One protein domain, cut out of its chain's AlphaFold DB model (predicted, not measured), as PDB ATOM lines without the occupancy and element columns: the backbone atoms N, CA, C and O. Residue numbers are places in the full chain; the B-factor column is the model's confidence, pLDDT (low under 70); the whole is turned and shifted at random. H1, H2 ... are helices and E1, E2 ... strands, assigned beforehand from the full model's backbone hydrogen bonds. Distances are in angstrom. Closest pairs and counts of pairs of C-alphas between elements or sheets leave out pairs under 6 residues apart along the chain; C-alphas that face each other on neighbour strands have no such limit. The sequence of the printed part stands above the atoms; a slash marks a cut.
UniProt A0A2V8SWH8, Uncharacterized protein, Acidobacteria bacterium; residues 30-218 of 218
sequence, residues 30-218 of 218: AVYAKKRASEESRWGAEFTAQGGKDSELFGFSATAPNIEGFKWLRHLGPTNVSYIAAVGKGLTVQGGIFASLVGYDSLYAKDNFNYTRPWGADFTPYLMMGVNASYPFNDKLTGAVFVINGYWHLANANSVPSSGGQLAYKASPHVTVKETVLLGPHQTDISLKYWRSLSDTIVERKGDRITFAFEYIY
ATOM      1  N   ALA A  30      63.770  33.716  23.573       95.56
ATOM      2  CA  ALA A  30      62.667  33.062  24.260       95.56
ATOM      3  C   ALA A  30      62.531  31.599  23.834       95.56
ATOM      4  O   ALA A  30      62.736  31.256  22.670       95.56
ATOM      5  N   VAL A  31      62.138  30.757  24.787       97.44
ATOM      6  CA  VAL A  31      61.714  29.372  24.571       97.44
ATOM      7  C   VAL A  31      60.294  29.255  25.096       97.44
ATOM      8  O   VAL A  31      60.009  29.687  26.213       97.44
ATOM      9  N   TYR A  32      59.395  28.684  24.297       97.31
ATOM     10  CA  TYR A  32      57.992  28.576  24.669       97.31
ATOM     11  C   TYR A  32      57.394  27.219  24.313       97.31
ATOM     12  O   TYR A  32      57.775  26.580  23.334       97.31
ATOM     13  N   ALA A  33      56.406  26.816  25.105       98.25
ATOM     14  CA  ALA A  33      55.507  25.712  24.819       98.25
ATOM     15  C   ALA A  33      54.075  26.249  24.819       98.25
ATOM     16  O   ALA A  33      53.655  26.921  25.763       98.25
ATOM     17  N   LYS A  34      53.319  25.967  23.753       97.75
ATOM     18  CA  LYS A  34      51.947  26.455  23.595       97.75
ATOM     19  C   LYS A  34      51.026  25.360  23.086       97.75
ATOM     20  O   LYS A  34      51.239  24.805  22.012       97.75
ATOM     21  N   LYS A  35      49.944  25.135  23.821       97.81
ATOM     22  CA  LYS A  35      48.781  24.357  23.409       97.81
ATOM     23  C   LYS A  35      47.576  25.287  23.363       97.81
ATOM     24  O   LYS A  35      47.181  25.847  24.382       97.81
ATOM     25  N   ARG A  36      46.977  25.456  22.186       96.56
ATOM     26  CA  ARG A  36      45.722  26.206  22.049       96.56
ATOM     27  C   ARG A  36      44.550  25.330  22.488       96.56
ATOM     28  O   ARG A  36      44.555  24.132  22.220       96.56
ATOM     29  N   ALA A  37      43.563  25.938  23.137       95.69
ATOM     30  CA  ALA A  37      42.290  25.279  23.374       95.69
ATOM     31  C   ALA A  37      41.540  25.095  22.042       95.69
ATOM     32  O   ALA A  37      41.591  25.965  21.170       95.69
ATOM     33  N   SER A  38      40.852  23.969  21.895       94.00
ATOM     34  CA  SER A  38      39.992  23.634  20.757       94.00
ATOM     35  C   SER A  38      38.706  22.957  21.244       94.00
ATOM     36  O   SER A  38      38.545  22.699  22.437       94.00
ATOM     37  N   GLU A  39      37.782  22.649  20.334       89.25
ATOM     38  CA  GLU A  39      36.581  21.875  20.677       89.25
ATOM     39  C   GLU A  39      36.918  20.461  21.174       89.25
ATOM     40  O   GLU A  39      36.309  19.991  22.134       89.25
ATOM     41  N   GLU A  40      37.930  19.825  20.577       92.56
ATOM     42  CA  GLU A  40      38.422  18.491  20.950       92.56
ATOM     43  C   GLU A  40      39.195  18.502  22.276       92.56
ATOM     44  O   GLU A  40      39.121  17.565  23.067       92.56
ATOM     45  N   SER A  41      39.934  19.582  22.543       95.94
ATOM     46  CA  SER A  41      40.679  19.781  23.782       95.94
ATOM     47  C   SER A  41      40.446  21.191  24.305       95.94
ATOM     48  O   SER A  41      41.227  22.108  24.045       95.94
ATOM     49  N   ARG A  42      39.409  21.339  25.128       97.44
ATOM     50  CA  ARG A  42      38.955  22.635  25.655       97.44
ATOM     51  C   ARG A  42      39.952  23.345  26.566       97.44
ATOM     52  O   ARG A  42      39.752  24.519  26.844       97.44
ATOM     53  N   TRP A  43      41.011  22.669  27.004       98.38
ATOM     54  CA  TRP A  43      42.105  23.261  27.771       98.38
ATOM     55  C   TRP A  43      43.266  23.682  26.873       98.38
ATOM     56  O   TRP A  43      43.794  22.875  26.097       98.38
ATOM     57  N   GLY A  44      43.697  24.926  27.049       98.31
ATOM     58  CA  GLY A  44      44.911  25.498  26.491       98.31
ATOM     59  C   GLY A  44      45.886  25.908  27.592       98.31
ATOM     60  O   GLY A  44      45.498  26.171  28.729       98.31
ATOM     61  N   ALA A  45      47.163  25.968  27.246       98.38
ATOM     62  CA  ALA A  45      48.222  26.440  28.122       98.38
ATOM     63  C   ALA A  45      49.340  27.058  27.285       98.38
ATOM     64  O   ALA A  45      49.638  26.596  26.181       98.38
ATOM     65  N   GLU A  46      49.969  28.090  27.816       98.31
ATOM     66  CA  GLU A  46      51.145  28.718  27.240       98.31
ATOM     67  C   GLU A  46      52.147  28.969  28.357       98.31
ATOM     68  O   GLU A  46      51.771  29.426  29.434       98.31
ATOM     69  N   PHE A  47      53.409  28.644  28.109       98.38
ATOM     70  CA  PHE A  47      54.519  28.943  28.998       98.38
ATOM     71  C   PHE A  47      55.676  29.453  28.155       98.38
ATOM     72  O   PHE A  47      56.101  28.768  27.222       98.38
ATOM     73  N   THR A  48      56.185  30.635  28.492       98.06
ATOM     74  CA  THR A  48      57.278  31.283  27.767       98.06
ATOM     75  C   THR A  48      58.345  31.724  28.752       98.06
ATOM     76  O   THR A  48      58.096  32.604  29.571       98.06
ATOM     77  N   ALA A  49      59.543  31.155  28.640       97.81
ATOM     78  CA  ALA A  49      60.733  31.649  29.318       97.81
ATOM     79  C   ALA A  49      61.490  32.592  28.377       97.81
ATOM     80  O   ALA A  49      61.715  32.252  27.214       97.81
ATOM     81  N   GLN A  50      61.882  33.766  28.866       96.06
ATOM     82  CA  GLN A  50      62.529  34.806  28.069       96.06
ATOM     83  C   GLN A  50      63.680  35.499  28.803       96.06
ATOM     84  O   GLN A  50      63.748  35.544  30.034       96.06
ATOM     85  N   GLY A  51      64.578  36.101  28.033       95.00
ATOM     86  CA  GLY A  51      65.636  36.959  28.547       95.00
ATOM     87  C   GLY A  51      66.324  37.736  27.435       95.00
ATOM     88  O   GLY A  51      66.193  37.418  26.257       95.00
ATOM     89  N   GLY A  52      67.067  38.764  27.813       92.69
ATOM     90  CA  GLY A  52      67.753  39.651  26.883       92.69
ATOM     91  C   GLY A  52      67.651  41.089  27.357       92.69
ATOM     92  O   GLY A  52      67.062  41.373  28.403       92.69
ATOM     93  N   LYS A  53      68.236  42.007  26.595       90.38
ATOM     94  CA  LYS A  53      68.286  43.413  26.996       90.38
ATOM     95  C   LYS A  53      66.900  44.059  27.072       90.38
ATOM     96  O   LYS A  53      66.632  44.814  28.001       90.38
ATOM     97  N   ASP A  54      65.999  43.701  26.158       89.31
ATOM     98  CA  ASP A  54      64.625  44.216  26.123       89.31
ATOM     99  C   ASP A  54      63.799  43.738  27.345       89.31
ATOM    100  O   ASP A  54      62.793  44.357  27.674       89.31
ATOM    101  N   SER A  55      64.212  42.684  28.072       89.19
ATOM    102  CA  SER A  55      63.491  42.187  29.262       89.19
ATOM    103  C   SER A  55      63.887  42.890  30.573       89.19
ATOM    104  O   SER A  55      63.447  42.487  31.650       89.19
ATOM    105  N   GLU A  56      64.787  43.877  30.535       88.06
ATOM    106  CA  GLU A  56      65.245  44.602  31.732       88.06
ATOM    107  C   GLU A  56      64.342  45.775  32.110       88.06
ATOM    108  O   GLU A  56      64.182  46.047  33.295       88.06
ATOM    109  N   LEU A  57      63.753  46.443  31.115       83.31
ATOM    110  CA  LEU A  57      62.883  47.612  31.298       83.31
ATOM    111  C   LEU A  57      61.429  47.349  30.879       83.31
ATOM    112  O   LEU A  57      60.566  48.212  31.024       83.31
ATOM    113  N   PHE A  58      61.139  46.142  30.402       80.19
ATOM    114  CA  PHE A  58      59.807  45.737  29.989       80.19
ATOM    115  C   PHE A  58      58.856  45.510  31.178       80.19
ATOM    116  O   PHE A  58      59.177  44.785  32.115       80.19
ATOM    117  N   GLY A  59      57.637  46.055  31.087       75.62
ATOM    118  CA  GLY A  59      56.560  45.760  32.036       75.62
ATOM    119  C   GLY A  59      56.607  46.560  33.336       75.62
ATOM    120  O   GLY A  59      55.838  46.249  34.248       75.62
ATOM    121  N   PHE A  60      57.475  47.569  33.417       82.50
ATOM    122  CA  PHE A  60      57.680  48.405  34.596       82.50
ATOM    123  C   PHE A  60      57.109  49.809  34.408       82.50
ATOM    124  O   PHE A  60      57.039  50.334  33.301       82.50
ATOM    125  N   SER A  61      56.740  50.435  35.522       85.00
ATOM    126  CA  SER A  61      56.372  51.846  35.558       85.00
ATOM    127  C   SER A  61      57.601  52.691  35.873       85.00
ATOM    128  O   SER A  61      58.392  52.329  36.739       85.00
ATOM    129  N   ALA A  62      57.722  53.858  35.241       84.12
ATOM    130  CA  ALA A  62      58.774  54.818  35.576       84.12
ATOM    131  C   ALA A  62      58.634  55.403  36.996       84.12
ATOM    132  O   ALA A  62      59.595  55.948  37.531       84.12
ATOM    133  N   THR A  63      57.440  55.330  37.597       87.06
ATOM    134  CA  THR A  63      57.121  56.022  38.858       87.06
ATOM    135  C   THR A  63      56.557  55.123  39.953       87.06
ATOM    136  O   THR A  63      56.554  55.527  41.113       87.06
ATOM    137  N   ALA A  64      56.071  53.927  39.617       91.44
ATOM    138  CA  ALA A  64      55.501  53.003  40.595       91.44
ATOM    139  C   ALA A  64      56.529  51.944  41.024       91.44
ATOM    140  O   ALA A  64      57.356  51.539  40.205       91.44
ATOM    141  N   PRO A  65      56.472  51.458  42.277       93.75
ATOM    142  CA  PRO A  65      57.306  50.344  42.709       93.75
ATOM    143  C   PRO A  65      56.960  49.071  41.930       93.75
ATOM    144  O   PRO A  65      55.851  48.911  41.420       93.75
ATOM    145  N   ASN A  66      57.903  48.135  41.873       95.19
ATOM    146  CA  ASN A  66      57.681  46.834  41.246       95.19
ATOM    147  C   ASN A  66      56.942  45.879  42.191       95.19
ATOM    148  O   ASN A  66      57.055  45.993  43.413       95.19
ATOM    149  N   ILE A  67      56.221  44.908  41.628       94.69
ATOM    150  CA  ILE A  67      55.616  43.819  42.409       94.69
ATOM    151  C   ILE A  67      56.691  42.928  43.048       94.69
ATOM    152  O   ILE A  67      57.835  42.854  42.586       94.69
ATOM    153  N   GLU A  68      56.317  42.193  44.092       94.88
ATOM    154  CA  GLU A  68      57.175  41.143  44.634       94.88
ATOM    155  C   GLU A  68      57.500  40.093  43.555       94.88
ATOM    156  O   GLU A  68      56.675  39.766  42.703       94.88
ATOM    157  N   GLY A  69      58.738  39.593  43.543       93.69
ATOM    158  CA  GLY A  69      59.173  38.590  42.567       93.69
ATOM    159  C   GLY A  69      59.448  39.120  41.153       93.69
ATOM    160  O   GLY A  69      59.840  38.329  40.293       93.69
ATOM    161  N   PHE A  70      59.343  40.436  40.895       94.19
ATOM    162  CA  PHE A  70      59.525  41.022  39.554       94.19
ATOM    163  C   PHE A  70      60.828  40.609  38.846       94.19
ATOM    164  O   PHE A  70      60.856  40.448  37.627       94.19
ATOM    165  N   LYS A  71      61.912  40.400  39.610       94.19
ATOM    166  CA  LYS A  71      63.221  39.979  39.082       94.19
ATOM    167  C   LYS A  71      63.161  38.637  38.358       94.19
ATOM    168  O   LYS A  71      63.903  38.454  37.399       94.19
ATOM    169  N   TRP A  72      62.292  37.737  38.815       93.56
ATOM    170  CA  TRP A  72      62.036  36.439  38.196       93.56
ATOM    171  C   TRP A  72      60.910  36.534  37.166       93.56
ATOM    172  O   TRP A  72      61.053  36.019  36.064       93.56
ATOM    173  N   LEU A  73      59.829  37.252  37.485       95.12
ATOM    174  CA  LEU A  73      58.657  37.374  36.610       95.12
ATOM    175  C   LEU A  73      58.961  38.052  35.269       95.12
ATOM    176  O   LEU A  73      58.368  37.680  34.267       95.12
ATOM    177  N   ARG A  74      59.934  38.970  35.200       94.38
ATOM    178  CA  ARG A  74      60.381  39.572  33.925       94.38
ATOM    179  C   ARG A  74      60.929  38.555  32.912       94.38
ATOM    180  O   ARG A  74      60.987  38.838  31.715       94.38
ATOM    181  N   HIS A  75      61.342  37.381  33.397       96.00
ATOM    182  CA  HIS A  75      61.795  36.261  32.574       96.00
ATOM    183  C   HIS A  75      60.647  35.368  32.096       96.00
ATOM    184  O   HIS A  75      60.896  34.361  31.436       96.00
ATOM    185  N   LEU A  76      59.400  35.734  32.390       96.12
ATOM    186  CA  LEU A  76      58.212  35.097  31.846       96.12
ATOM    187  C   LEU A  76      57.606  35.987  30.760       96.12
ATOM    188  O   LEU A  76      57.316  37.160  30.982       96.12
ATOM    189  N   GLY A  77      57.423  35.414  29.572       96.12
ATOM    190  CA  GLY A  77      56.545  35.968  28.545       96.12
ATOM    191  C   GLY A  77      55.092  35.550  28.801       96.12
ATOM    192  O   GLY A  77      54.709  35.325  29.955       96.12
ATOM    193  N   PRO A  78      54.276  35.346  27.748       97.25
ATOM    194  CA  PRO A  78      52.973  34.709  27.886       97.25
ATOM    195  C   PRO A  78      53.080  33.387  28.661       97.25
ATOM    196  O   PRO A  78      53.733  32.437  28.225       97.25
ATOM    197  N   THR A  79      52.456  33.366  29.835       98.12
ATOM    198  CA  THR A  79      52.436  32.257  30.786       98.12
ATOM    199  C   THR A  79      51.041  32.182  31.392       98.12
ATOM    200  O   THR A  79      50.722  32.901  32.340       98.12
ATOM    201  N   ASN A  80      50.168  31.381  30.787       98.62
ATOM    202  CA  ASN A  80      48.739  31.374  31.084       98.62
ATOM    203  C   ASN A  80      48.099  30.005  30.837       98.62
ATOM    204  O   ASN A  80      48.623  29.162  30.109       98.62
ATOM    205  N   VAL A  81      46.919  29.823  31.422       98.62
ATOM    206  CA  VAL A  81      46.016  28.700  31.152       98.62
ATOM    207  C   VAL A  81      44.727  29.259  30.569       98.62
ATOM    208  O   VAL A  81      44.266  30.324  30.985       98.62
ATOM    209  N   SER A  82      44.143  28.549  29.606       98.50
ATOM    210  CA  SER A  82      42.847  28.903  29.033       98.50
ATOM    211  C   SER A  82      41.887  27.723  28.964       98.50
ATOM    212  O   SER A  82      42.299  26.565  28.873       98.50
ATOM    213  N   TYR A  83      40.592  28.025  29.004       98.50
ATOM    214  CA  TYR A  83      39.518  27.047  28.900       98.50
ATOM    215  C   TYR A  83      38.381  27.553  28.008       98.50
ATOM    216  O   TYR A  83      37.930  28.685  28.174       98.50
ATOM    217  N   ILE A  84      37.894  26.708  27.094       98.50
ATOM    218  CA  ILE A  84      36.703  26.975  26.273       98.50
ATOM    219  C   ILE A  84      35.478  26.347  26.942       98.50
ATOM    220  O   ILE A  84      35.181  25.158  26.767       98.50
ATOM    221  N   ALA A  85      34.726  27.163  27.675       97.00
ATOM    222  CA  ALA A  85      33.446  26.778  28.244       97.00
ATOM    223  C   ALA A  85      32.390  26.582  27.145       97.00
ATOM    224  O   ALA A  85      32.328  27.334  26.170       97.00
ATOM    225  N   ALA A  86      31.527  25.579  27.318       92.81
ATOM    226  CA  ALA A  86      30.440  25.246  26.394       92.81
ATOM    227  C   ALA A  86      29.237  26.207  26.526       92.81
ATOM    228  O   ALA A  86      28.097  25.783  26.683       92.81
ATOM    229  N   VAL A  87      29.502  27.512  26.498       93.06
ATOM    230  CA  VAL A  87      28.488  28.571  26.508       93.06
ATOM    231  C   VAL A  87      28.360  29.108  25.091       93.06
ATOM    232  O   VAL A  87      29.336  29.630  24.554       93.06
ATOM    233  N   GLY A  88      27.178  28.981  24.480       90.75
ATOM    234  CA  GLY A  88      26.899  29.490  23.133       90.75
ATOM    235  C   GLY A  88      27.923  29.018  22.091       90.75
ATOM    236  O   GLY A  88      28.127  27.820  21.925       90.75
ATOM    237  N   LYS A  89      28.589  29.965  21.415       92.44
ATOM    238  CA  LYS A  89      29.653  29.696  20.424       92.44
ATOM    239  C   LYS A  89      31.042  29.405  21.036       92.44
ATOM    240  O   LYS A  89      32.025  29.333  20.307       92.44
ATOM    241  N   GLY A  90      31.128  29.232  22.356       95.38
ATOM    242  CA  GLY A  90      32.358  28.928  23.087       95.38
ATOM    243  C   GLY A  90      32.955  30.156  23.774       95.38
ATOM    244  O   GLY A  90      33.637  30.962  23.147       95.38
ATOM    245  N   LEU A  91      32.736  30.282  25.084       97.62
ATOM    246  CA  LEU A  91      33.374  31.313  25.906       97.62
ATOM    247  C   LEU A  91      34.784  30.859  26.288       97.62
ATOM    248  O   LEU A  91      34.940  29.865  26.993       97.62
ATOM    249  N   THR A  92      35.802  31.600  25.860       98.25
ATOM    250  CA  THR A  92      37.189  31.347  26.260       98.25
ATOM    251  C   THR A  92      37.529  32.178  27.485       98.25
ATOM    252  O   THR A  92      37.425  33.399  27.437       98.25
ATOM    253  N   VAL A  93      37.977  31.540  28.563       98.50
ATOM    254  CA  VAL A  93      38.533  32.216  29.741       98.50
ATOM    255  C   VAL A  93      40.027  31.931  29.797       98.50
ATOM    256  O   VAL A  93      40.427  30.779  29.664       98.50
ATOM    257  N   GLN A  94      40.846  32.962  29.975       98.50
ATOM    258  CA  GLN A  94      42.301  32.891  30.073       98.50
ATOM    259  C   GLN A  94      42.762  33.587  31.352       98.50
ATOM    260  O   GLN A  94      42.316  34.695  31.636       98.50
ATOM    261  N   GLY A  95      43.662  32.956  32.104       98.69
ATOM    262  CA  GLY A  95      44.247  33.524  33.319       98.69
ATOM    263  C   GLY A  95      45.764  33.373  33.353       98.69
ATOM    264  O   GLY A  95      46.292  32.339  32.939       98.69
ATOM    265  N   GLY A  96      46.460  34.395  33.851       98.38
ATOM    266  CA  GLY A  96      47.921  34.441  33.964       98.38
ATOM    267  C   GLY A  96      48.511  35.675  33.286       98.38
ATOM    268  O   GLY A  96      47.875  36.726  33.253       98.38
ATOM    269  N   ILE A  97      49.720  35.533  32.740       97.94
ATOM    270  CA  ILE A  97      50.371  36.543  31.900       97.94
ATOM    271  C   ILE A  97      50.029  36.239  30.438       97.94
ATOM    272  O   ILE A  97      50.300  35.143  29.937       97.94
ATOM    273  N   PHE A  98      49.428  37.189  29.734       97.62
ATOM    274  CA  PHE A  98      49.014  37.029  28.340       97.62
ATOM    275  C   PHE A  98      49.330  38.275  27.515       97.62
ATOM    276  O   PHE A  98      49.605  39.344  28.058       97.62
ATOM    277  N   ALA A  99      49.342  38.114  26.190       95.81
ATOM    278  CA  ALA A  99      49.559  39.221  25.267       95.81
ATOM    279  C   ALA A  99      48.496  40.302  25.478       95.81
ATOM    280  O   ALA A  99      47.312  39.992  25.615       95.81
ATOM    281  N   SER A 100      48.933  41.554  25.514       96.19
ATOM    282  CA  SER A 100      48.035  42.685  25.695       96.19
ATOM    283  C   SER A 100      46.987  42.768  24.586       96.19
ATOM    284  O   SER A 100      47.234  42.415  23.433       96.19
ATOM    285  N   LEU A 101      45.799  43.242  24.959       96.88
ATOM    286  CA  LEU A 101      44.738  43.601  24.021       96.88
ATOM    287  C   LEU A 101      44.859  45.061  23.540       96.88
ATOM    288  O   LEU A 101      44.112  45.462  22.654       96.88
ATOM    289  N   VAL A 102      45.773  45.834  24.124       96.31
ATOM    290  CA  VAL A 102      46.140  47.197  23.719       96.31
ATOM    291  C   VAL A 102      47.480  47.134  22.994       96.31
ATOM    292  O   VAL A 102      48.396  46.484  23.503       96.31
ATOM    293  N   GLY A 103      47.620  47.839  21.879       94.19
ATOM    294  CA  GLY A 103      48.856  47.864  21.107       94.19
ATOM    295  C   GLY A 103      48.814  46.946  19.882       94.19
ATOM    296  O   GLY A 103      48.378  45.792  19.966       94.19
ATOM    297  N   TYR A 104      49.321  47.423  18.745       93.12
ATOM    298  CA  TYR A 104      49.541  46.599  17.552       93.12
ATOM    299  C   TYR A 104      50.855  45.807  17.614       93.12
ATOM    300  O   TYR A 104      50.910  44.648  17.195       93.12
ATOM    301  N   ASP A 105      51.918  46.429  18.124       91.75
ATOM    302  CA  ASP A 105      53.258  45.846  18.153       91.75
ATOM    303  C   ASP A 105      53.440  44.797  19.262       91.75
ATOM    304  O   ASP A 105      52.898  44.868  20.363       91.75
ATOM    305  N   SER A 106      54.300  43.825  18.977       91.19
ATOM    306  CA  SER A 106      54.740  42.781  19.895       91.19
ATOM    307  C   SER A 106      56.002  43.185  20.654       91.19
ATOM    308  O   SER A 106      56.916  43.827  20.118       91.19
ATOM    309  N   LEU A 107      56.129  42.671  21.883       90.56
ATOM    310  CA  LEU A 107      57.393  42.700  22.619       90.56
ATOM    311  C   LEU A 107      58.508  42.014  21.822       90.56
ATOM    312  O   LEU A 107      59.662  42.423  21.903       90.56
ATOM    313  N   TYR A 108      58.198  40.974  21.049       91.69
ATOM    314  CA  TYR A 108      59.186  40.219  20.287       91.69
ATOM    315  C   TYR A 108      59.378  40.835  18.900       91.69
ATOM    316  O   TYR A 108      58.495  40.752  18.053       91.69
ATOM    317  N   ALA A 109      60.568  41.391  18.639       90.00
ATOM    318  CA  ALA A 109      60.894  42.087  17.386       90.00
ATOM    319  C   ALA A 109      60.582  41.278  16.117       90.00
ATOM    320  O   ALA A 109      60.206  41.850  15.100       90.00
ATOM    321  N   LYS A 110      60.728  39.947  16.183       91.31
ATOM    322  CA  LYS A 110      60.458  39.030  15.065       91.31
ATOM    323  C   LYS A 110      59.009  39.072  14.566       91.31
ATOM    324  O   LYS A 110      58.749  38.620  13.459       91.31
ATOM    325  N   ASP A 111      58.085  39.551  15.397       90.81
ATOM    326  CA  ASP A 111      56.652  39.589  15.106       90.81
ATOM    327  C   ASP A 111      56.193  40.976  14.618       90.81
ATOM    328  O   ASP A 111      55.003  41.173  14.390       90.81
ATOM    329  N   ASN A 112      57.121  41.924  14.433       91.00
ATOM    330  CA  ASN A 112      56.833  43.311  14.056       91.00
ATOM    331  C   ASN A 112      57.315  43.630  12.637       91.00
ATOM    332  O   ASN A 112      58.258  43.022  12.132       91.00
ATOM    333  N   PHE A 113      56.728  44.662  12.017       88.06
ATOM    334  CA  PHE A 113      57.213  45.185  10.729       88.06
ATOM    335  C   PHE A 113      58.611  45.799  10.825       88.06
ATOM    336  O   PHE A 113      59.372  45.761   9.860       88.06
ATOM    337  N   ASN A 114      58.940  46.377  11.982       86.31
ATOM    338  CA  ASN A 114      60.210  47.041  12.234       86.31
ATOM    339  C   ASN A 114      60.905  46.397  13.432       86.31
ATOM    340  O   ASN A 114      60.280  46.125  14.457       86.31
ATOM    341  N   TYR A 115      62.221  46.213  13.325       85.88
ATOM    342  CA  TYR A 115      63.031  45.730  14.443       85.88
ATOM    343  C   TYR A 115      62.987  46.704  15.633       85.88
ATOM    344  O   TYR A 115      62.721  46.309  16.773       85.88
ATOM    345  N   THR A 116      63.190  47.996  15.357       86.31
ATOM    346  CA  THR A 116      62.965  49.076  16.321       86.31
ATOM    347  C   THR A 116      61.482  49.427  16.314       86.31
ATOM    348  O   THR A 116      60.968  49.927  15.314       86.31
ATOM    349  N   ARG A 117      60.794  49.145  17.422       87.56
ATOM    350  CA  ARG A 117      59.350  49.392  17.583       87.56
ATOM    351  C   ARG A 117      59.075  50.901  17.532       87.56
ATOM    352  O   ARG A 117      59.978  51.671  17.874       87.56
ATOM    353  N   PRO A 118      57.874  51.366  17.157       85.31
ATOM    354  CA  PRO A 118      57.504  52.773  17.302       85.31
ATOM    355  C   PRO A 118      57.434  53.181  18.781       85.31
ATOM    356  O   PRO A 118      57.409  52.338  19.676       85.31
ATOM    357  N   TRP A 119      57.425  54.485  19.064       82.44
ATOM    358  CA  TRP A 119      57.317  54.955  20.450       82.44
ATOM    359  C   TRP A 119      55.997  54.577  21.107       82.44
ATOM    360  O   TRP A 119      56.022  54.221  22.278       82.44
ATOM    361  N   GLY A 120      54.883  54.613  20.366       82.50
ATOM    362  CA  GLY A 120      53.569  54.222  20.887       82.50
ATOM    363  C   GLY A 120      53.611  52.853  21.567       82.50
ATOM    364  O   GLY A 120      53.213  52.738  22.719       82.50
ATOM    365  N   ALA A 121      54.242  51.875  20.914       85.81
ATOM    366  CA  ALA A 121      54.425  50.524  21.437       85.81
ATOM    367  C   ALA A 121      55.197  50.455  22.768       85.81
ATOM    368  O   ALA A 121      54.867  49.662  23.637       85.81
ATOM    369  N   ASP A 122      56.217  51.297  22.972       85.56
ATOM    370  CA  ASP A 122      56.956  51.316  24.246       85.56
ATOM    371  C   ASP A 122      56.184  51.997  25.386       85.56
ATOM    372  O   ASP A 122      56.585  51.876  26.543       85.56
ATOM    373  N   PHE A 123      55.099  52.712  25.076       86.69
ATOM    374  CA  PHE A 123      54.224  53.356  26.057       86.69
ATOM    375  C   PHE A 123      52.890  52.621  26.253       86.69
ATOM    376  O   PHE A 123      52.085  53.035  27.093       86.69
ATOM    377  N   THR A 124      52.668  51.511  25.549       90.25
ATOM    378  CA  THR A 124      51.550  50.592  25.771       90.25
ATOM    379  C   THR A 124      52.008  49.302  26.450       90.25
ATOM    380  O   THR A 124      53.186  48.935  26.405       90.25
ATOM    381  N   PRO A 125      51.108  48.597  27.157       92.62
ATOM    382  CA  PRO A 125      51.455  47.300  27.705       92.62
ATOM    383  C   PRO A 125      51.642  46.293  26.575       92.62
ATOM    384  O   PRO A 125      50.722  46.085  25.798       92.62
ATOM    385  N   TYR A 126      52.776  45.587  26.530       93.75
ATOM    386  CA  TYR A 126      52.895  44.415  25.649       93.75
ATOM    387  C   TYR A 126      52.289  43.144  26.264       93.75
ATOM    388  O   TYR A 126      51.803  42.275  25.540       93.75
ATOM    389  N   LEU A 127      52.307  43.020  27.597       96.06
ATOM    390  CA  LEU A 127      51.677  41.917  28.331       96.06
ATOM    391  C   LEU A 127      50.764  42.454  29.431       96.06
ATOM    392  O   LEU A 127      51.026  43.498  30.031       96.06
ATOM    393  N   MET A 128      49.735  41.671  29.721       97.38
ATOM    394  CA  MET A 128      48.775  41.861  30.799       97.38
ATOM    395  C   MET A 128      48.882  40.699  31.788       97.38
ATOM    396  O   MET A 128      49.129  39.565  31.380       97.38
ATOM    397  N   MET A 129      48.666  40.964  33.080       97.88
ATOM    398  CA  MET A 129      48.571  39.925  34.108       97.88
ATOM    399  C   MET A 129      47.208  39.989  34.794       97.88
ATOM    400  O   MET A 129      46.868  40.987  35.426       97.88
ATOM    401  N   GLY A 130      46.418  38.925  34.667       98.19
ATOM    402  CA  GLY A 130      45.065  38.877  35.216       98.19
ATOM    403  C   GLY A 130      44.197  37.808  34.570       98.19
ATOM    404  O   GLY A 130      44.663  36.695  34.322       98.19
ATOM    405  N   VAL A 131      42.938  38.156  34.298       98.75
ATOM    406  CA  VAL A 131      41.944  37.283  33.666       98.75
ATOM    407  C   VAL A 131      41.302  37.993  32.478       98.75
ATOM    408  O   VAL A 131      40.932  39.162  32.566       98.75
ATOM    409  N   ASN A 132      41.133  37.266  31.381       98.69
ATOM    410  CA  ASN A 132      40.445  37.699  30.171       98.69
ATOM    411  C   ASN A 132      39.361  36.679  29.802       98.69
ATOM    412  O   ASN A 132      39.594  35.471  29.845       98.69
ATOM    413  N   ALA A 133      38.188  37.163  29.413       98.56
ATOM    414  CA  ALA A 133      37.095  36.361  28.893       98.56
ATOM    415  C   ALA A 133      36.739  36.856  27.490       98.56
ATOM    416  O   ALA A 133      36.405  38.025  27.314       98.56
ATOM    417  N   SER A 134      36.792  35.972  26.495       98.31
ATOM    418  CA  SER A 134      36.520  36.289  25.094       98.31
ATOM    419  C   SER A 134      35.429  35.398  24.517       98.31
ATOM    420  O   SER A 134      35.426  34.181  24.717       98.31
ATOM    421  N   TYR A 135      34.496  36.014  23.797       98.38
ATOM    422  CA  TYR A 135      33.326  35.362  23.237       98.38
ATOM    423  C   TYR A 135      33.136  35.732  21.756       98.38
ATOM    424  O   TYR A 135      32.960  36.915  21.434       98.38
ATOM    425  N   PRO A 136      33.136  34.750  20.837       97.62
ATOM    426  CA  PRO A 136      32.794  34.979  19.442       97.62
ATOM    427  C   PRO A 136      31.271  35.103  19.302       97.62
ATOM    428  O   PRO A 136      30.552  34.108  19.279       97.62
ATOM    429  N   PHE A 137      30.753  36.328  19.185       97.25
ATOM    430  CA  PHE A 137      29.316  36.558  18.989       97.25
ATOM    431  C   PHE A 137      28.828  35.989  17.652       97.25
ATOM    432  O   PHE A 137      27.736  35.430  17.560       97.25
ATOM    433  N   ASN A 138      29.649  36.121  16.611       96.56
ATOM    434  CA  ASN A 138      29.442  35.522  15.298       96.56
ATOM    435  C   ASN A 138      30.786  35.421  14.554       96.56
ATOM    436  O   ASN A 138      31.844  35.699  15.110       96.56
ATOM    437  N   ASP A 139      30.747  35.041  13.280       95.56
ATOM    438  CA  ASP A 139      31.955  34.739  12.503       95.56
ATOM    439  C   ASP A 139      32.800  35.995  12.190       95.56
ATOM    440  O   ASP A 139      33.982  35.890  11.827       95.56
ATOM    441  N   LYS A 140      32.201  37.186  12.359       97.81
ATOM    442  CA  LYS A 140      32.817  38.500  12.145       97.81
ATOM    443  C   LYS A 140      33.146  39.244  13.434       97.81
ATOM    444  O   LYS A 140      34.110  39.997  13.425       97.81
ATOM    445  N   LEU A 141      32.369  39.075  14.503       98.44
ATOM    446  CA  LEU A 141      32.479  39.871  15.726       98.44
ATOM    447  C   LEU A 141      32.846  39.005  16.931       98.44
ATOM    448  O   LEU A 141      32.129  38.067  17.278       98.44
ATOM    449  N   THR A 142      33.931  39.373  17.604       98.75
ATOM    450  CA  THR A 142      34.356  38.808  18.888       98.75
ATOM    451  C   THR A 142      34.435  39.919  19.923       98.75
ATOM    452  O   THR A 142      34.979  40.982  19.637       98.75
ATOM    453  N   GLY A 143      33.887  39.676  21.111       98.69
ATOM    454  CA  GLY A 143      34.077  40.544  22.266       98.69
ATOM    455  C   GLY A 143      35.053  39.936  23.256       98.69
ATOM    456  O   GLY A 143      35.172  38.714  23.352       98.69
ATOM    457  N   ALA A 144      35.726  40.787  24.012       98.75
ATOM    458  CA  ALA A 144      36.497  40.396  25.174       98.75
ATOM    459  C   ALA A 144      36.280  41.386  26.315       98.75
ATOM    460  O   ALA A 144      36.068  42.574  26.080       98.75
ATOM    461  N   VAL A 145      36.349  40.888  27.543       98.75
ATOM    462  CA  VAL A 145      36.423  41.684  28.768       98.75
ATOM    463  C   VAL A 145      37.553  41.144  29.622       98.75
ATOM    464  O   VAL A 145      37.766  39.932  29.685       98.75
ATOM    465  N   PHE A 146      38.283  42.024  30.289       98.69
ATOM    466  CA  PHE A 146      39.425  41.627  31.098       98.69
ATOM    467  C   PHE A 146      39.521  42.438  32.384       98.69
ATOM    468  O   PHE A 146      39.058  43.577  32.476       98.69
ATOM    469  N   VAL A 147      40.153  41.824  33.379       98.62
ATOM    470  CA  VAL A 147      40.543  42.438  34.647       98.62
ATOM    471  C   VAL A 147      42.002  42.082  34.883       98.62
ATOM    472  O   VAL A 147      42.369  40.907  34.879       98.62
ATOM    473  N   ILE A 148      42.836  43.098  35.060       98.19
ATOM    474  CA  ILE A 148      44.291  42.986  35.138       98.19
ATOM    475  C   ILE A 148      44.812  43.715  36.373       98.19
ATOM    476  O   ILE A 148      44.175  44.632  36.890       98.19
ATOM    477  N   ASN A 149      45.985  43.315  36.852       96.50
ATOM    478  CA  ASN A 149      46.594  43.910  38.040       96.50
ATOM    479  C   ASN A 149      46.974  45.388  37.847       96.50
ATOM    480  O   ASN A 149      46.999  46.140  38.813       96.50
ATOM    481  N   GLY A 150      47.255  45.812  36.615       95.12
ATOM    482  CA  GLY A 150      47.558  47.197  36.286       95.12
ATOM    483  C   GLY A 150      48.008  47.361  34.838       95.12
ATOM    484  O   GLY A 150      48.174  46.381  34.116       95.12
ATOM    485  N   TYR A 151      48.222  48.615  34.430       94.50
ATOM    486  CA  TYR A 151      48.729  48.954  33.097       94.50
ATOM    487  C   TYR A 151      50.096  48.305  32.843       94.50
ATOM    488  O   TYR A 151      50.295  47.625  31.851       94.50
ATOM    489  N   TRP A 152      51.026  48.442  33.786       93.94
ATOM    490  CA  TRP A 152      52.325  47.774  33.743       93.94
ATOM    491  C   TRP A 152      52.278  46.516  34.609       93.94
ATOM    492  O   TRP A 152      52.271  46.615  35.833       93.94
ATOM    493  N   HIS A 153      52.234  45.336  33.985       94.50
ATOM    494  CA  HIS A 153      51.973  44.075  34.691       94.50
ATOM    495  C   HIS A 153      52.989  43.710  35.796       94.50
ATOM    496  O   HIS A 153      52.631  42.945  36.689       94.50
ATOM    497  N   LEU A 154      54.215  44.260  35.799       95.62
ATOM    498  CA  LEU A 154      55.213  44.047  36.865       95.62
ATOM    499  C   LEU A 154      55.354  45.235  37.829       95.62
ATOM    500  O   LEU A 154      56.239  45.226  38.689       95.62
ATOM    501  N   ALA A 155      54.492  46.245  37.718       94.75
ATOM    502  CA  ALA A 155      54.445  47.383  38.625       94.75
ATOM    503  C   ALA A 155      53.231  47.309  39.562       94.75
ATOM    504  O   ALA A 155      52.208  46.709  39.244       94.75
ATOM    505  N   ASN A 156      53.343  47.964  40.713       94.44
ATOM    506  CA  ASN A 156      52.286  48.107  41.704       94.44
ATOM    507  C   ASN A 156      52.055  49.591  42.008       94.44
ATOM    508  O   ASN A 156      52.613  50.138  42.958       94.44
ATOM    509  N   ALA A 157      51.256  50.269  41.182       93.31
ATOM    510  CA  ALA A 157      50.879  51.657  41.453       93.31
ATOM    511  C   ALA A 157      49.936  51.763  42.664       93.31
ATOM    512  O   ALA A 157      50.041  52.711  43.441       93.31
ATOM    513  N   ASN A 158      49.029  50.792  42.799       93.81
ATOM    514  CA  ASN A 158      48.076  50.590  43.887       93.81
ATOM    515  C   ASN A 158      47.457  49.177  43.749       93.81
ATOM    516  O   ASN A 158      47.643  48.514  42.730       93.81
ATOM    517  N   SER A 159      46.677  48.744  44.745       94.31
ATOM    518  CA  SER A 159      46.065  47.401  44.786       94.31
ATOM    519  C   SER A 159      44.675  47.291  44.134       94.31
ATOM    520  O   SER A 159      43.998  46.281  44.321       94.31
ATOM    521  N   VAL A 160      44.206  48.315  43.415       96.50
ATOM    522  CA  VAL A 160      42.922  48.296  42.700       96.50
ATOM    523  C   VAL A 160      43.167  47.835  41.258       96.50
ATOM    524  O   VAL A 160      43.954  48.459  40.544       96.50
ATOM    525  N   PRO A 161      42.505  46.760  40.793       96.25
ATOM    526  CA  PRO A 161      42.721  46.252  39.447       96.25
ATOM    527  C   PRO A 161      42.218  47.234  38.387       96.25
ATOM    528  O   PRO A 161      41.288  48.010  38.608       96.25
ATOM    529  N   SER A 162      42.816  47.153  37.204       97.06
ATOM    530  CA  SER A 162      42.311  47.820  36.004       97.06
ATOM    531  C   SER A 162      41.446  46.852  35.206       97.06
ATOM    532  O   SER A 162      41.659  45.640  35.239       97.06
ATOM    533  N   SER A 163      40.462  47.364  34.484       97.81
ATOM    534  CA  SER A 163      39.548  46.545  33.695       97.81
ATOM    535  C   SER A 163      39.275  47.176  32.346       97.81
ATOM    536  O   SER A 163      39.545  48.352  32.115       97.81
ATOM    537  N   GLY A 164      38.772  46.376  31.423       98.19
ATOM    538  CA  GLY A 164      38.528  46.853  30.081       98.19
ATOM    539  C   GLY A 164      37.821  45.833  29.222       98.19
ATOM    540  O   GLY A 164      37.427  44.755  29.679       98.19
ATOM    541  N   GLY A 165      37.667  46.189  27.957       98.62
ATOM    542  CA  GLY A 165      37.092  45.312  26.960       98.62
ATOM    543  C   GLY A 165      37.618  45.618  25.574       98.62
ATOM    544  O   GLY A 165      38.148  46.694  25.324       98.62
ATOM    545  N   GLN A 166      37.468  44.646  24.682       98.75
ATOM    546  CA  GLN A 166      37.815  44.776  23.276       98.75
ATOM    547  C   GLN A 166      36.667  44.272  22.406       98.75
ATOM    548  O   GLN A 166      36.064  43.237  22.695       98.75
ATOM    549  N   LEU A 167      36.418  44.957  21.297       98.75
ATOM    550  CA  LEU A 167      35.664  44.424  20.171       98.75
ATOM    551  C   LEU A 167      36.614  44.198  19.001       98.75
ATOM    552  O   LEU A 167      37.320  45.111  18.597       98.75
ATOM    553  N   ALA A 168      36.610  42.992  18.438       98.56
ATOM    554  CA  ALA A 168      37.325  42.654  17.215       98.56
ATOM    555  C   ALA A 168      36.314  42.320  16.111       98.56
ATOM    556  O   ALA A 168      35.557  41.351  16.220       98.56
ATOM    557  N   TYR A 169      36.303  43.124  15.051       98.62
ATOM    558  CA  TYR A 169      35.350  43.056  13.951       98.62
ATOM    559  C   TYR A 169      36.041  42.837  12.601       98.62
ATOM    560  O   TYR A 169      36.824  43.661  12.130       98.62
ATOM    561  N   LYS A 170      35.707  41.735  11.931       98.50
ATOM    562  CA  LYS A 170      36.103  41.459  10.545       98.50
ATOM    563  C   LYS A 170      35.176  42.217   9.594       98.50
ATOM    564  O   LYS A 170      34.137  41.699   9.177       98.50
ATOM    565  N   ALA A 171      35.557  43.444   9.249       97.62
ATOM    566  CA  ALA A 171      34.807  44.292   8.323       97.62
ATOM    567  C   ALA A 171      34.748  43.700   6.901       97.62
ATOM    568  O   ALA A 171      33.758  43.871   6.193       97.62
ATOM    569  N   SER A 172      35.785  42.961   6.497       97.00
ATOM    570  CA  SER A 172      35.827  42.164   5.262       97.00
ATOM    571  C   SER A 172      36.787  40.973   5.435       97.00
ATOM    572  O   SER A 172      37.462  40.905   6.463       97.00
ATOM    573  N   PRO A 173      36.925  40.055   4.454       95.75
ATOM    574  CA  PRO A 173      37.917  38.973   4.528       95.75
ATOM    575  C   PRO A 173      39.367  39.446   4.729       95.75
ATOM    576  O   PRO A 173      40.189  38.691   5.234       95.75
ATOM    577  N   HIS A 174      39.669  40.695   4.363       97.06
ATOM    578  CA  HIS A 174      41.015  41.264   4.404       97.06
ATOM    579  C   HIS A 174      41.177  42.366   5.451       97.06
ATOM    580  O   HIS A 174      42.295  42.822   5.652       97.06
ATOM    581  N   VAL A 175      40.091  42.836   6.080       98.19
ATOM    582  CA  VAL A 175      40.114  43.997   6.985       98.19
ATOM    583  C   VAL A 175      39.557  43.613   8.344       98.19
ATOM    584  O   VAL A 175      38.400  43.199   8.448       98.19
ATOM    585  N   THR A 176      40.369  43.811   9.378       98.38
ATOM    586  CA  THR A 176      39.979  43.661  10.779       98.38
ATOM    587  C   THR A 176      40.111  45.001  11.485       98.38
ATOM    588  O   THR A 176      41.127  45.673  11.353       98.38
ATOM    589  N   VAL A 177      39.085  45.363  12.244       98.62
ATOM    590  CA  VAL A 177      39.081  46.514  13.145       98.62
ATOM    591  C   VAL A 177      39.031  45.983  14.567       98.62
ATOM    592  O   VAL A 177      38.227  45.095  14.857       98.62
ATOM    593  N   LYS A 178      39.880  46.495  15.449       98.56
ATOM    594  CA  LYS A 178      39.809  46.246  16.884       98.56
ATOM    595  C   LYS A 178      39.672  47.570  17.608       98.56
ATOM    596  O   LYS A 178      40.341  48.526  17.240       98.56
ATOM    597  N   GLU A 179      38.819  47.589  18.614       98.56
ATOM    598  CA  GLU A 179      38.673  48.708  19.534       98.56
ATOM    599  C   GLU A 179      38.821  48.173  20.949       98.56
ATOM    600  O   GLU A 179      38.052  47.288  21.337       98.56
ATOM    601  N   THR A 180      39.787  48.690  21.700       98.62
ATOM    602  CA  THR A 180      40.038  48.313  23.092       98.62
ATOM    603  C   THR A 180      39.875  49.523  23.994       98.62
ATOM    604  O   THR A 180      40.462  50.565  23.740       98.62
ATOM    605  N   VAL A 181      39.143  49.362  25.094       98.25
ATOM    606  CA  VAL A 181      39.063  50.356  26.166       98.25
ATOM    607  C   VAL A 181      39.641  49.761  27.442       98.25
ATOM    608  O   VAL A 181      39.299  48.639  27.814       98.25
ATOM    609  N   LEU A 182      40.489  50.523  28.125       98.00
ATOM    610  CA  LEU A 182      41.065  50.206  29.429       98.00
ATOM    611  C   LEU A 182      40.740  51.334  30.411       98.00
ATOM    612  O   LEU A 182      40.859  52.510  30.080       98.00
ATOM    613  N   LEU A 183      40.344  50.974  31.627       97.12
ATOM    614  CA  LEU A 183      39.980  51.886  32.703       97.12
ATOM    615  C   LEU A 183      40.642  51.432  34.002       97.12
ATOM    616  O   LEU A 183      40.606  50.251  34.358       97.12
ATOM    617  N   GLY A 184      41.211  52.370  34.749       96.00
ATOM    618  CA  GLY A 184      41.683  52.071  36.092       96.00
ATOM    619  C   GLY A 184      42.519  53.173  36.734       96.00
ATOM    620  O   GLY A 184      42.926  54.143  36.085       96.00
ATOM    621  N   PRO A 185      42.800  53.035  38.037       93.50
ATOM    622  CA  PRO A 185      43.731  53.907  38.728       93.50
ATOM    623  C   PRO A 185      45.161  53.462  38.399       93.50
ATOM    624  O   PRO A 185      45.671  52.487  38.939       93.50
ATOM    625  N   HIS A 186      45.837  54.170  37.499       88.31
ATOM    626  CA  HIS A 186      47.223  53.861  37.108       88.31
ATOM    627  C   HIS A 186      48.264  54.675  37.900       88.31
ATOM    628  O   HIS A 186      49.386  54.890  37.447       88.31
ATOM    629  N   GLN A 187      47.874  55.163  39.079       89.69
ATOM    630  CA  GLN A 187      48.680  55.968  39.997       89.69
ATOM    631  C   GLN A 187      48.314  55.649  41.453       89.69
ATOM    632  O   GLN A 187      47.340  54.946  41.700       89.69
ATOM    633  N   THR A 188      49.080  56.155  42.419       90.94
ATOM    634  CA  THR A 188      48.895  55.821  43.843       90.94
ATOM    635  C   THR A 188      47.581  56.338  44.430       90.94
ATOM    636  O   THR A 188      46.981  55.660  45.260       90.94
ATOM    637  N   ASP A 189      47.103  57.507  43.993       91.50
ATOM    638  CA  ASP A 189      45.792  58.021  44.407       91.50
ATOM    639  C   ASP A 189      44.672  57.351  43.599       91.50
ATOM    640  O   ASP A 189      44.576  57.527  42.382       91.50
ATOM    641  N   ILE A 190      43.826  56.595  44.300       94.88
ATOM    642  CA  ILE A 190      42.737  55.791  43.732       94.88
ATOM    643  C   ILE A 190      41.392  56.530  43.661       94.88
ATOM    644  O   ILE A 190      40.383  55.930  43.280       94.88
ATOM    645  N   SER A 191      41.350  57.818  44.019       94.38
ATOM    646  CA  SER A 191      40.141  58.639  43.899       94.38
ATOM    647  C   SER A 191      39.641  58.650  42.454       94.38
ATOM    648  O   SER A 191      40.429  58.842  41.530       94.38
ATOM    649  N   LEU A 192      38.323  58.536  42.242       91.38
ATOM    650  CA  LEU A 192      37.716  58.456  40.899       91.38
ATOM    651  C   LEU A 192      38.141  59.588  39.947       91.38
ATOM    652  O   LEU A 192      38.297  59.360  38.755       91.38
ATOM    653  N   LYS A 193      38.407  60.792  40.470       93.00
ATOM    654  CA  LYS A 193      38.900  61.944  39.690       93.00
ATOM    655  C   LYS A 193      40.272  61.732  39.027       93.00
ATOM    656  O   LYS A 193      40.655  62.521  38.172       93.00
ATOM    657  N   TYR A 194      41.018  60.715  39.452       92.19
ATOM    658  CA  TYR A 194      42.335  60.355  38.927       92.19
ATOM    659  C   TYR A 194      42.344  59.040  38.150       92.19
ATOM    660  O   TYR A 194      43.408  58.581  37.721       92.19
ATOM    661  N   TRP A 195      41.180  58.417  37.979       93.94
ATOM    662  CA  TRP A 195      41.070  57.266  37.104       93.94
ATOM    663  C   TRP A 195      41.396  57.689  35.684       93.94
ATOM    664  O   TRP A 195      40.994  58.758  35.223       93.94
ATOM    665  N   ARG A 196      42.167  56.846  35.007       94.06
ATOM    666  CA  ARG A 196      42.561  57.070  33.625       94.06
ATOM    667  C   ARG A 196      41.807  56.096  32.744       94.06
ATOM    668  O   ARG A 196      41.492  54.978  33.157       94.06
ATOM    669  N   SER A 197      41.532  56.560  31.541       94.88
ATOM    670  CA  SER A 197      41.017  55.759  30.449       94.88
ATOM    671  C   SER A 197      42.044  55.727  29.335       94.88
ATOM    672  O   SER A 197      42.753  56.711  29.137       94.88
ATOM    673  N   LEU A 198      42.072  54.621  28.611       95.81
ATOM    674  CA  LEU A 198      42.730  54.499  27.324       95.81
ATOM    675  C   LEU A 198      41.730  53.891  26.345       95.81
ATOM    676  O   LEU A 198      41.018  52.950  26.698       95.81
ATOM    677  N   SER A 199      41.704  54.420  25.130       97.06
ATOM    678  CA  SER A 199      41.070  53.822  23.957       97.06
ATOM    679  C   SER A 199      42.125  53.557  22.890       97.06
ATOM    680  O   SER A 199      43.000  54.390  22.671       97.06
ATOM    681  N   ASP A 200      42.050  52.397  22.256       97.62
ATOM    682  CA  ASP A 200      42.975  51.954  21.220       97.62
ATOM    683  C   ASP A 200      42.195  51.377  20.039       97.62
ATOM    684  O   ASP A 200      41.542  50.334  20.158       97.62
ATOM    685  N   THR A 201      42.287  52.066  18.903       98.12
ATOM    686  CA  THR A 201      41.697  51.663  17.633       98.12
ATOM    687  C   THR A 201      42.780  51.130  16.706       98.12
ATOM    688  O   THR A 201      43.633  51.878  16.227       98.12
ATOM    689  N   ILE A 202      42.672  49.857  16.335       97.38
ATOM    690  CA  ILE A 202      43.564  49.199  15.378       97.38
ATOM    691  C   ILE A 202      42.779  48.810  14.130       97.38
ATOM    692  O   ILE A 202      41.785  48.086  14.204       97.38
ATOM    693  N   VAL A 203      43.267  49.206  12.958       98.12
ATOM    694  CA  VAL A 203      42.766  48.745  11.659       98.12
ATOM    695  C   VAL A 203      43.885  48.028  10.922       98.12
ATOM    696  O   VAL A 203      44.886  48.629  10.543       98.12
ATOM    697  N   GLU A 204      43.694  46.740  10.663       97.38
ATOM    698  CA  GLU A 204      44.624  45.928   9.887       97.38
ATOM    699  C   GLU A 204      43.978  45.501   8.570       97.38
ATOM    700  O   GLU A 204      42.895  44.908   8.555       97.38
ATOM    701  N   ARG A 205      44.671  45.759   7.459       97.31
ATOM    702  CA  ARG A 205      44.336  45.243   6.134       97.31
ATOM    703  C   ARG A 205      45.437  44.312   5.636       97.31
ATOM    704  O   ARG A 205      46.500  44.780   5.234       97.31
ATOM    705  N   LYS A 206      45.156  43.011   5.586       96.00
ATOM    706  CA  LYS A 206      46.056  41.985   5.040       96.00
ATOM    707  C   LYS A 206      45.711  41.696   3.584       96.00
ATOM    708  O   LYS A 206      44.597  41.281   3.297       96.00
ATOM    709  N   GLY A 207      46.648  41.923   2.670       92.88
ATOM    710  CA  GLY A 207      46.605  41.392   1.305       92.88
ATOM    711  C   GLY A 207      47.664  40.307   1.105       92.88
ATOM    712  O   GLY A 207      48.476  40.061   1.992       92.88
ATOM    713  N   ASP A 208      47.708  39.706  -0.085       93.06
ATOM    714  CA  ASP A 208      48.594  38.563  -0.370       93.06
ATOM    715  C   ASP A 208      50.092  38.882  -0.243       93.06
ATOM    716  O   ASP A 208      50.902  38.008   0.053       93.06
ATOM    717  N   ARG A 209      50.476  40.137  -0.504       93.12
ATOM    718  CA  ARG A 209      51.882  40.586  -0.510       93.12
ATOM    719  C   ARG A 209      52.170  41.752   0.424       93.12
ATOM    720  O   ARG A 209      53.326  42.002   0.740       93.12
ATOM    721  N   ILE A 210      51.141  42.505   0.804       93.75
ATOM    722  CA  ILE A 210      51.282  43.754   1.550       93.75
ATOM    723  C   ILE A 210      50.254  43.755   2.670       93.75
ATOM    724  O   ILE A 210      49.071  43.502   2.432       93.75
ATOM    725  N   THR A 211      50.710  44.077   3.875       94.44
ATOM    726  CA  THR A 211      49.845  44.347   5.023       94.44
ATOM    727  C   THR A 211      49.958  45.818   5.391       94.44
ATOM    728  O   THR A 211      51.059  46.358   5.450       94.44
ATOM    729  N   PHE A 212      48.815  46.453   5.625       94.69
ATOM    730  CA  PHE A 212      48.725  47.792   6.193       94.69
ATOM    731  C   PHE A 212      48.160  47.684   7.601       94.69
ATOM    732  O   PHE A 212      47.175  46.975   7.812       94.69
ATOM    733  N   ALA A 213      48.756  48.409   8.538       93.44
ATOM    734  CA  ALA A 213      48.250  48.554   9.889       93.44
ATOM    735  C   ALA A 213      48.180  50.042  10.233       93.44
ATOM    736  O   ALA A 213      49.099  50.802   9.928       93.44
ATOM    737  N   PHE A 214      47.063  50.440  10.826       94.38
ATOM    738  CA  PHE A 214      46.843  51.752  11.408       94.38
ATOM    739  C   PHE A 214      46.458  51.557  12.869       94.38
ATOM    740  O   PHE A 214      45.655  50.677  13.177       94.38
ATOM    741  N   GLU A 215      47.016  52.387  13.738       93.75
ATOM    742  CA  GLU A 215      46.758  52.382  15.171       93.75
ATOM    743  C   GLU A 215      46.566  53.824  15.638       93.75
ATOM    744  O   GLU A 215      47.319  54.723  15.244       93.75
ATOM    745  N   TYR A 216      45.549  54.043  16.465       94.25
ATOM    746  CA  TYR A 216      45.269  55.315  17.108       94.25
ATOM    747  C   TYR A 216      44.931  55.078  18.576       94.25
ATOM    748  O   TYR A 216      43.980  54.365  18.880       94.25
ATOM    749  N   ILE A 217      45.694  55.710  19.466       91.81
ATOM    750  CA  ILE A 217      45.548  55.578  20.915       91.81
ATOM    751  C   ILE A 217      45.237  56.953  21.512       91.81
ATOM    752  O   ILE A 217      45.911  57.935  21.183       91.81
ATOM    753  N   TYR A 218      44.242  57.002  22.399       88.94
ATOM    754  CA  TYR A 218      43.848  58.176  23.183       88.94
ATOM    755  C   TYR A 218      43.720  57.827  24.665       88.94
ATOM    756  O   TYR A 218      43.059  56.806  24.963       88.94
TER     757      TYR A 218
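Overview. This is residues 30 to 218 of the 218 residues of an uncharacterized protein of Acidobacteria bacterium (UniProt A0A2V8SWH8). One large sheet of ten strands curls like part of a barrel, left open between its two edges, E1 and E10. Long loops fill much of the hollow and the open side: residues 100 to 118 start near the middle of the domain and run outward to the short helix H2, while residues 52 to 69 lead to the short helix H1. The 189 printed residues hold, in chain order, E1 E2 H1 E3 E4 H2 E5 E6 E7 E8 E9 E10; the sheet has the order E1 - E2 - E3 - E4 - E5 - E6 - E7 - E8 - E9 - E10, all antiparallel. The class is mostly strand, and the whole is compact and rounded, with a radius of gyration of the C-alphas of 16.8 A and spans of 43 by 40 by 37 A.

Along the chain. Find C-alpha 30 at (62.667, 33.062, 24.260), where E1, residues 30 to 35, begins. Next come E2, residues 43 to 51, 27.2 A long, and H1, residues 70 to 73. E3 is residues 79 to 85, E4 91 to 99, and H2 119 to 123. E5 is residues 127 to 136 and E6 141 to 148. The longer strands follow: E7, residues 162 to 172, 31.9 A; E8, 175 to 184, 30.2 A; E9, 196 to 206, 32.5 A. E10, residues 211 to 217, ends at C-alpha 217, at (45.548, 55.578, 20.915).

Arrangement. Start in the sheet at E4 and E5, antiparallel at 160 degrees, with N 94 and O 132 at 2.8 A. Look for the bends here: E4 bends by 107 degrees at residue 96 and E5 by 97 degrees at residue 130. From E5 to E10 the strands form a meander, each the antiparallel neighbour of the one before; check N 133 and O 145 at 2.8 A for the hairpin of E5 and E6, and N 203 and O 214 at 2.8 A for that of E9 and E10. On the other side of E4, E3 has N 83 and O 93 at 2.8 A. E2 and E3 have N 44 and O 82 at 2.8 A, and the hairpin of E1 and E2 has N 33 and O 47 at 2.9 A. The edge strands E1 and E10 are apart. H1 is not on the sheet, but only just, with 4 pairs of C-alphas within 10 A. H2 is not on it either, and it is only just apart from E10, closest 8.1 A. In H2 every O i to N i+4 pair is within hydrogen-bond range; H1 is too short for such a pair.

Size, cuts and confidence. The farthest C-alphas, those of Ser 191 and Arg 209, are 49.4 A apart. The sheet is twisted. The long links are E2 to H1, E4 to H2, E6 to E7 and E8 to E9. The printed part has no cut and ends at Tyr 218, the chain's last residue. Its mean pLDDT is 94.5, and no printed residue is under 70.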